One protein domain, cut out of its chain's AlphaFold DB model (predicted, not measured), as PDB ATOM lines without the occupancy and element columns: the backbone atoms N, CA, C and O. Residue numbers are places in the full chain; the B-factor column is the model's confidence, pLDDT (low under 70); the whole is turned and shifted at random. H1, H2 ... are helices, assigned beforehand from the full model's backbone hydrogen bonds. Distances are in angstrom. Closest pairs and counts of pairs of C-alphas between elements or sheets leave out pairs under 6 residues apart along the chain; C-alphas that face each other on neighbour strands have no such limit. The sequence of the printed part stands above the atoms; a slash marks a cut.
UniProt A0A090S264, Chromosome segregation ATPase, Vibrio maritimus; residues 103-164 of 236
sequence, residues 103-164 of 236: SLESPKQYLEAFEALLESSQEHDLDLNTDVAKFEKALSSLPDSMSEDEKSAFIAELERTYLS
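What this domain is: This is residues 103 to 164 of the 236 residues of the protein "Chromosome segregation ATPase" of Vibrio maritimus (UniProt A0A090S264). Two helices, H2 and H3, fold back on each other as a helical hairpin, and a third helix, H1, crosses one side of it at a steep angle. H1 packs with its first residues, 107 to 111, on the middle part of H3 and then passes close to H2, while its last two residues and the beginning of the link after it, residues 119 to 125, stick out from the rest. The printed part has 62 residues with three named helices, H1, H2 and H3 in that order, and no named strand; the class is all helix. The whole is compact, with a radius of gyration of the C-alphas of 11.6 A and spans of 35 by 24 by 19 A.

Where its parts are: The printed part begins at Ser 103, and H1 follows as residues 107 to 120, with C-alpha 107 at (183.729, 213.024, 252.428) and 20.0 A from first to last C-alpha. H2 is residues 131 to 140, 14.1 A long between its first and last C-alphas, beginning at C-alpha 131 at (176.617, 225.622, 243.193). H3, the longest helix by residues, is residues 148 to 162; it measures 20.2 A from first to last C-alpha and ends with C-alpha 162 at (178.755, 224.462, 247.464).

How they stand to each other: H1 touches H3 with residues 107 to 111 alone, and H3 touches H1 with residues 153 to 158 alone. The closest C-alphas of the two are those of Pro 107 and Phe 154, 4.6 A apart. H1 and H3 run the same way at a steep tilt of 49 degrees. H1 and H2 are close but not clearly touching: their closest C-alphas, those of Phe 114 and Ala 138, are 7.1 A apart. These two run opposite ways at a steep tilt of 66 degrees. H2 and H3 touch and form a helical hairpin, opposite ways at a shallow tilt of 20 degrees. Their closest C-alphas, those of Asp 131 and Tyr 162, are 4.9 A apart. Every backbone O i to N i+4 pair is within hydrogen-bond range in H1 and H2; in H3, 9 of 11 are.

The domain as a whole: The two C-alphas farthest apart are those of Glu 123 and Asp 149, at 35.7 A, and the first and last printed C-alphas, of Ser 103 and Ser 164, are 25.1 A apart. The printed part has no cut. The links from H1 to H2, with 10 residues, and from H2 to H3, with 7 residues, are short. Residues 119 to 125 stand free. The mean pLDDT of the printed part is 89.3, and one printed residue, Glu 123, is under 70.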
ATOM      1  N   SER A 103     184.227 207.201 244.804       85.50
ATOM      2  CA  SER A 103     184.776 206.709 246.067       85.50
ATOM      3  C   SER A 103     183.996 207.286 247.244       85.50
ATOM      4  O   SER A 103     183.820 208.499 247.349       85.50
ATOM      5  N   LEU A 104     183.568 206.410 248.151       88.19
ATOM      6  CA  LEU A 104     182.868 206.756 249.392       88.19
ATOM      7  C   LEU A 104     183.734 206.470 250.627       88.19
ATOM      8  O   LEU A 104     183.215 206.285 251.723       88.19
ATOM      9  N   GLU A 105     185.057 206.411 250.459       89.00
ATOM     10  CA  GLU A 105     186.000 206.183 251.562       89.00
ATOM     11  C   GLU A 105     185.994 207.333 252.581       89.00
ATOM     12  O   GLU A 105     186.103 207.105 253.786       89.00
ATOM     13  N   SER A 106     185.858 208.577 252.109       93.62
ATOM     14  CA  SER A 106     185.731 209.757 252.964       93.62
ATOM     15  C   SER A 106     185.008 210.910 252.256       93.62
ATOM     16  O   SER A 106     185.069 210.999 251.026       93.62
ATOM     17  N   PRO A 107     184.392 211.850 253.004       94.06
ATOM     18  CA  PRO A 107     183.729 213.024 252.428       94.06
ATOM     19  C   PRO A 107     184.613 213.848 251.491       94.06
ATOM     20  O   PRO A 107     184.159 214.314 250.450       94.06
ATOM     21  N   LYS A 108     185.895 213.999 251.841       93.50
ATOM     22  CA  LYS A 108     186.842 214.793 251.060       93.50
ATOM     23  C   LYS A 108     187.240 214.102 249.753       93.50
ATOM     24  O   LYS A 108     187.219 214.743 248.712       93.50
ATOM     25  N   GLN A 109     187.564 212.807 249.794       93.69
ATOM     26  CA  GLN A 109     187.879 212.048 248.574       93.69
ATOM     27  C   GLN A 109     186.666 211.957 247.644       93.69
ATOM     28  O   GLN A 109     186.822 212.024 246.428       93.69
ATOM     29  N   TYR A 110     185.465 211.831 248.210       95.25
ATOM     30  CA  TYR A 110     184.228 211.882 247.444       95.25
ATOM     31  C   TYR A 110     184.063 213.218 246.716       95.25
ATOM     32  O   TYR A 110     183.815 213.227 245.513       95.25
ATOM     33  N   LEU A 111     184.239 214.336 247.431       94.75
ATOM     34  CA  LEU A 111     184.159 215.671 246.844       94.75
ATOM     35  C   LEU A 111     185.186 215.851 245.719       94.75
ATOM     36  O   LEU A 111     184.811 216.265 244.629       94.75
ATOM     37  N   GLU A 112     186.447 215.483 245.953       94.19
ATOM     38  CA  GLU A 112     187.511 215.568 244.941       94.19
ATOM     39  C   GLU A 112     187.176 214.735 243.691       94.19
ATOM     40  O   GLU A 112     187.331 215.204 242.563       94.19
ATOM     41  N   ALA A 113     186.669 213.512 243.873       93.31
ATOM     42  CA  ALA A 113     186.260 212.651 242.766       93.31
ATOM     43  C   ALA A 113     185.047 213.215 242.008       93.31
ATOM     44  O   ALA A 113     184.983 213.123 240.781       93.31
ATOM     45  N   PHE A 114     184.093 213.810 242.725       93.88
ATOM     46  CA  PHE A 114     182.928 214.445 242.126       93.88
ATOM     47  C   PHE A 114     183.314 215.700 241.331       93.88
ATOM     48  O   PHE A 114     182.862 215.861 240.201       93.88
ATOM     49  N   GLU A 115     184.194 216.552 241.857       92.25
ATOM     50  CA  GLU A 115     184.692 217.736 241.147       92.25
ATOM     51  C   GLU A 115     185.464 217.359 239.879       92.25
ATOM     52  O   GLU A 115     185.191 217.915 238.816       92.25
ATOM     53  N   ALA A 116     186.340 216.350 239.949       91.88
ATOM     54  CA  ALA A 116     187.041 215.835 238.773       91.88
ATOM     55  C   ALA A 116     186.069 215.302 237.702       91.88
ATOM     56  O   ALA A 116     186.269 215.504 236.502       91.88
ATOM     57  N   LEU A 117     184.984 214.650 238.130       91.00
ATOM     58  CA  LEU A 117     183.932 214.187 237.231       91.00
ATOM     59  C   LEU A 117     183.207 215.363 236.558       91.00
ATOM     60  O   LEU A 117     183.000 215.332 235.341       91.00
ATOM     61  N   LEU A 118     182.873 216.418 237.306       88.94
ATOM     62  CA  LEU A 118     182.275 217.630 236.741       88.94
ATOM     63  C   LEU A 118     183.205 218.306 235.731       88.94
ATOM     64  O   LEU A 118     182.748 218.685 234.657       88.94
ATOM     65  N   GLU A 119     184.498 218.418 236.042       87.50
ATOM     66  CA  GLU A 119     185.503 218.974 235.129       87.50
ATOM     67  C   GLU A 119     185.579 218.195 233.816       87.50
ATOM     68  O   GLU A 119     185.551 218.795 232.742       87.50
ATOM     69  N   SER A 120     185.578 216.863 233.887       84.25
ATOM     70  CA  SER A 120     185.594 216.007 232.693       84.25
ATOM     71  C   SER A 120     184.327 216.099 231.833       84.25
ATOM     72  O   SER A 120     184.337 215.640 230.694       84.25
ATOM     73  N   SER A 121     183.256 216.703 232.358       80.75
ATOM     74  CA  SER A 121     181.946 216.789 231.704       80.75
ATOM     75  C   SER A 121     181.562 218.224 231.293       80.75
ATOM     76  O   SER A 121     180.434 218.453 230.867       80.75
ATOM     77  N   GLN A 122     182.481 219.197 231.404       72.38
ATOM     78  CA  GLN A 122     182.213 220.631 231.166       72.38
ATOM     79  C   GLN A 122     181.813 220.991 229.728       72.38
ATOM     80  O   GLN A 122     181.276 222.074 229.505       72.38
ATOM     81  N   GLU A 123     182.082 220.123 228.752       67.38
ATOM     82  CA  GLU A 123     181.717 220.360 227.348       67.38
ATOM     83  C   GLU A 123     180.206 220.221 227.082       67.38
ATOM     84  O   GLU A 123     179.744 220.565 225.994       67.38
ATOM     85  N   HIS A 124     179.437 219.757 228.072       76.19
ATOM     86  CA  HIS A 124     178.006 219.487 227.958       76.19
ATOM     87  C   HIS A 124     177.176 220.380 228.880       76.19
ATOM     88  O   HIS A 124     177.574 220.686 230.008       76.19
ATOM     89  N   ASP A 125     175.984 220.761 228.420       78.12
ATOM     90  CA  ASP A 125     175.020 221.475 229.255       78.12
ATOM     91  C   ASP A 125     174.294 220.489 230.178       78.12
ATOM     92  O   ASP A 125     173.272 219.899 229.833       78.12
ATOM     93  N   LEU A 126     174.872 220.271 231.356       80.56
ATOM     94  CA  LEU A 126     174.346 219.350 232.370       80.56
ATOM     95  C   LEU A 126     173.414 220.048 233.372       80.56
ATOM     96  O   LEU A 126     173.065 219.455 234.390       80.56
ATOM     97  N   ASP A 127     173.063 221.317 233.127       79.94
ATOM     98  CA  ASP A 127     172.309 222.186 234.044       79.94
ATOM     99  C   ASP A 127     172.952 222.323 235.447       79.94
ATOM    100  O   ASP A 127     172.310 222.592 236.460       79.94
ATOM    101  N   LEU A 128     174.280 222.170 235.525       84.31
ATOM    102  CA  LEU A 128     175.069 222.295 236.763       84.31
ATOM    103  C   LEU A 128     175.716 223.680 236.898       84.31
ATOM    104  O   LEU A 128     176.817 223.837 237.429       84.31
ATOM    105  N   ASN A 129     175.009 224.700 236.412       84.94
ATOM    106  CA  ASN A 129     175.500 226.073 236.283       84.94
ATOM    107  C   ASN A 129     175.527 226.845 237.614       84.94
ATOM    108  O   ASN A 129     176.067 227.948 237.686       84.94
ATOM    109  N   THR A 130     174.953 226.279 238.678       88.69
ATOM    110  CA  THR A 130     174.928 226.878 240.016       88.69
ATOM    111  C   THR A 130     175.510 225.923 241.047       88.69
ATOM    112  O   THR A 130     175.394 224.704 240.911       88.69
ATOM    113  N   ASP A 131     176.092 226.464 242.116       90.94
ATOM    114  CA  ASP A 131     176.617 225.622 243.193       90.94
ATOM    115  C   ASP A 131     175.501 224.842 243.904       90.94
ATOM    116  O   ASP A 131     175.716 223.715 244.334       90.94
ATOM    117  N   VAL A 132     174.268 225.365 243.926       89.56
ATOM    118  CA  VAL A 132     173.095 224.624 244.425       89.56
ATOM    119  C   VAL A 132     172.805 223.396 243.562       89.56
ATOM    120  O   VAL A 132     172.623 222.311 244.103       89.56
ATOM    121  N   ALA A 133     172.819 223.533 242.234       89.88
ATOM    122  CA  ALA A 133     172.609 222.398 241.336       89.88
ATOM    123  C   ALA A 133     173.715 221.340 241.499       89.88
ATOM    124  O   ALA A 133     173.430 220.145 241.549       89.88
ATOM    125  N   LYS A 134     174.974 221.768 241.668       92.88
ATOM    126  CA  LYS A 134     176.096 220.861 241.971       92.88
ATOM    127  C   LYS A 134     175.915 220.157 243.314       92.88
ATOM    128  O   LYS A 134     176.127 218.951 243.386       92.88
ATOM    129  N   PHE A 135     175.482 220.880 244.347       94.12
ATOM    130  CA  PHE A 135     175.166 220.317 245.659       94.12
ATOM    131  C   PHE A 135     174.076 219.246 245.567       94.12
ATOM    132  O   PHE A 135     174.275 218.132 246.043       94.12
ATOM    133  N   GLU A 136     172.945 219.549 244.927       91.00
ATOM    134  CA  GLU A 136     171.831 218.606 244.774       91.00
ATOM    135  C   GLU A 136     172.242 217.379 243.952       91.00
ATOM    136  O   GLU A 136     171.934 216.242 244.322       91.00
ATOM    137  N   LYS A 137     173.011 217.588 242.878       92.31
ATOM    138  CA  LYS A 137     173.547 216.502 242.055       92.31
ATOM    139  C   LYS A 137     174.504 215.615 242.849       92.31
ATOM    140  O   LYS A 137     174.363 214.395 242.781       92.31
ATOM    141  N   ALA A 138     175.414 216.196 243.633       92.88
ATOM    142  CA  ALA A 138     176.317 215.456 244.514       92.88
ATOM    143  C   ALA A 138     175.559 214.715 245.621       92.88
ATOM    144  O   ALA A 138     175.904 213.594 245.974       92.88
ATOM    145  N   LEU A 139     174.509 215.315 246.176       91.81
ATOM    146  CA  LEU A 139     173.689 214.674 247.197       91.81
ATOM    147  C   LEU A 139     172.954 213.452 246.634       91.81
ATOM    148  O   LEU A 139     172.892 212.414 247.292       91.81
ATOM    149  N   SER A 140     172.443 213.556 245.404       89.44
ATOM    150  CA  SER A 140     171.701 212.482 244.731       89.44
ATOM    151  C   SER A 140     172.535 211.237 244.413       89.44
ATOM    152  O   SER A 140     171.968 210.170 244.188       89.44
ATOM    153  N   SER A 141     173.868 211.352 244.395       88.75
ATOM    154  CA  SER A 141     174.776 210.224 244.160       88.75
ATOM    155  C   SER A 141     175.240 209.512 245.429       88.75
ATOM    156  O   SER A 141     175.905 208.482 245.327       88.75
ATOM    157  N   LEU A 142     174.874 210.003 246.618       90.38
ATOM    158  CA  LEU A 142     175.105 209.256 247.853       90.38
ATOM    159  C   LEU A 142     174.160 208.039 247.910       90.38
ATOM    160  O   LEU A 142     172.957 208.212 247.713       90.38
ATOM    161  N   PRO A 143     174.653 206.821 248.203       87.94
ATOM    162  CA  PRO A 143     173.809 205.630 248.228       87.94
ATOM    163  C   PRO A 143     172.701 205.706 249.277       87.94
ATOM    164  O   PRO A 143     172.955 206.028 250.438       87.94
ATOM    165  N   ASP A 144     171.498 205.271 248.907       85.06
ATOM    166  CA  ASP A 144     170.373 205.129 249.845       85.06
ATOM    167  C   ASP A 144     170.635 204.088 250.948       85.06
ATOM    168  O   ASP A 144     169.966 204.085 251.976       85.06
ATOM    169  N   SER A 145     171.606 203.191 250.748       86.50
ATOM    170  CA  SER A 145     172.024 202.200 251.744       86.50
ATOM    171  C   SER A 145     172.945 202.760 252.832       86.50
ATOM    172  O   SER A 145     173.253 202.039 253.778       86.50
ATOM    173  N   MET A 146     173.444 203.990 252.676       89.62
ATOM    174  CA  MET A 146     174.307 204.648 253.658       89.62
ATOM    175  C   MET A 146     173.499 205.011 254.907       89.62
ATOM    176  O   MET A 146     172.366 205.480 254.795       89.62
ATOM    177  N   SER A 147     174.067 204.808 256.099       88.44
ATOM    178  CA  SER A 147     173.396 205.231 257.333       88.44
ATOM    179  C   SER A 147     173.343 206.758 257.443       88.44
ATOM    180  O   SER A 147     174.195 207.455 256.895       88.44
ATOM    181  N   GLU A 148     172.367 207.293 258.179       86.19
ATOM    182  CA  GLU A 148     172.241 208.746 258.383       86.19
ATOM    183  C   GLU A 148     173.495 209.358 259.029       86.19
ATOM    184  O   GLU A 148     173.945 210.430 258.623       86.19
ATOM    185  N   ASP A 149     174.111 208.646 259.978       84.75
ATOM    186  CA  ASP A 149     175.331 209.100 260.649       84.75
ATOM    187  C   ASP A 149     176.502 209.209 259.662       84.75
ATOM    188  O   ASP A 149     177.196 210.226 259.637       84.75
ATOM    189  N   GLU A 150     176.695 208.207 258.800       87.44
ATOM    190  CA  GLU A 150     177.719 208.245 257.751       87.44
ATOM    191  C   GLU A 150     177.418 209.349 256.733       87.44
ATOM    192  O   GLU A 150     178.291 210.161 256.421       87.44
ATOM    193  N   LYS A 151     176.164 209.437 256.274       90.69
ATOM    194  CA  LYS A 151     175.707 210.399 255.265       90.69
ATOM    195  C   LYS A 151     175.868 211.844 255.727       90.69
ATOM    196  O   LYS A 151     176.228 212.703 254.922       90.69
ATOM    197  N   SER A 152     175.687 212.107 257.023       90.56
ATOM    198  CA  SER A 152     175.824 213.443 257.610       90.56
ATOM    199  C   SER A 152     177.200 214.071 257.363       90.56
ATOM    200  O   SER A 152     177.292 215.268 257.081       90.56
ATOM    201  N   ALA A 153     178.271 213.271 257.389       91.94
ATOM    202  CA  ALA A 153     179.630 213.755 257.169       91.94
ATOM    203  C   ALA A 153     179.867 214.163 255.704       91.94
ATOM    204  O   ALA A 153     180.531 215.168 255.446       91.94
ATOM    205  N   PHE A 154     179.291 213.424 254.748       94.75
ATOM    206  CA  PHE A 154     179.330 213.778 253.324       94.75
ATOM    207  C   PHE A 154     178.519 215.041 253.053       94.75
ATOM    208  O   PHE A 154     179.022 215.961 252.413       94.75
ATOM    209  N   ILE A 155     177.299 215.119 253.592       93.06
ATOM    210  CA  ILE A 155     176.435 216.297 253.447       93.06
ATOM    211  C   ILE A 155     177.140 217.540 253.989       93.06
ATOM    212  O   ILE A 155     177.222 218.538 253.282       93.06
ATOM    213  N   ALA A 156     177.711 217.477 255.193       92.31
ATOM    214  CA  ALA A 156     178.395 218.616 255.799       92.31
ATOM    215  C   ALA A 156     179.566 219.132 254.942       92.31
ATOM    216  O   ALA A 156     179.772 220.345 254.844       92.31
ATOM    217  N   GLU A 157     180.321 218.228 254.312       95.25
ATOM    218  CA  GLU A 157     181.412 218.605 253.412       95.25
ATOM    219  C   GLU A 157     180.886 219.234 252.113       95.25
ATOM    220  O   GLU A 157     181.362 220.295 251.712       95.25
ATOM    221  N   LEU A 158     179.844 218.655 251.508       95.44
ATOM    222  CA  LEU A 158     179.192 219.204 250.316       95.44
ATOM    223  C   LEU A 158     178.577 220.584 250.570       95.44
ATOM    224  O   LEU A 158     178.759 221.502 249.772       95.44
ATOM    225  N   GLU A 159     177.885 220.761 251.697       94.38
ATOM    226  CA  GLU A 159     177.323 222.048 252.103       94.38
ATOM    227  C   GLU A 159     178.416 223.105 252.267       94.38
ATOM    228  O   GLU A 159     178.238 224.260 251.885       94.38
ATOM    229  N   ARG A 160     179.549 222.733 252.871       94.00
ATOM    230  CA  ARG A 160     180.675 223.644 253.100       94.00
ATOM    231  C   ARG A 160     181.292 224.135 251.794       94.00
ATOM    232  O   ARG A 160     181.744 225.279 251.766       94.00
ATOM    233  N   THR A 161     181.309 223.290 250.771       95.00
ATOM    234  CA  THR A 161     181.896 223.602 249.467       95.00
ATOM    235  C   THR A 161     180.939 224.377 248.571       95.00
ATOM    236  O   THR A 161     181.335 225.390 248.001       95.00
ATOM    237  N   TYR A 162     179.684 223.941 248.468       95.19
ATOM    238  CA  TYR A 162     178.755 224.462 247.464       95.19
ATOM    239  C   TYR A 162     177.756 225.494 247.991       95.19
ATOM    240  O   TYR A 162     177.180 226.249 247.211       95.19
ATOM    241  N   LEU A 163     177.501 225.549 249.298       94.62
ATOM    242  CA  LEU A 163     176.446 226.406 249.829       94.62
ATOM    243  C   LEU A 163     177.004 227.603 250.595       94.62
ATOM    244  O   LEU A 163     177.864 227.503 251.477       94.62
ATOM    245  N   SER A 164     176.423 228.769 250.324       92.94
ATOM    246  CA  SER A 164     176.664 229.966 251.125       92.94
ATOM    247  C   SER A 164     176.202 229.767 252.579       92.94
ATOM    248  O   SER A 164     175.334 228.935 252.867       92.94
TER     249      SER A 164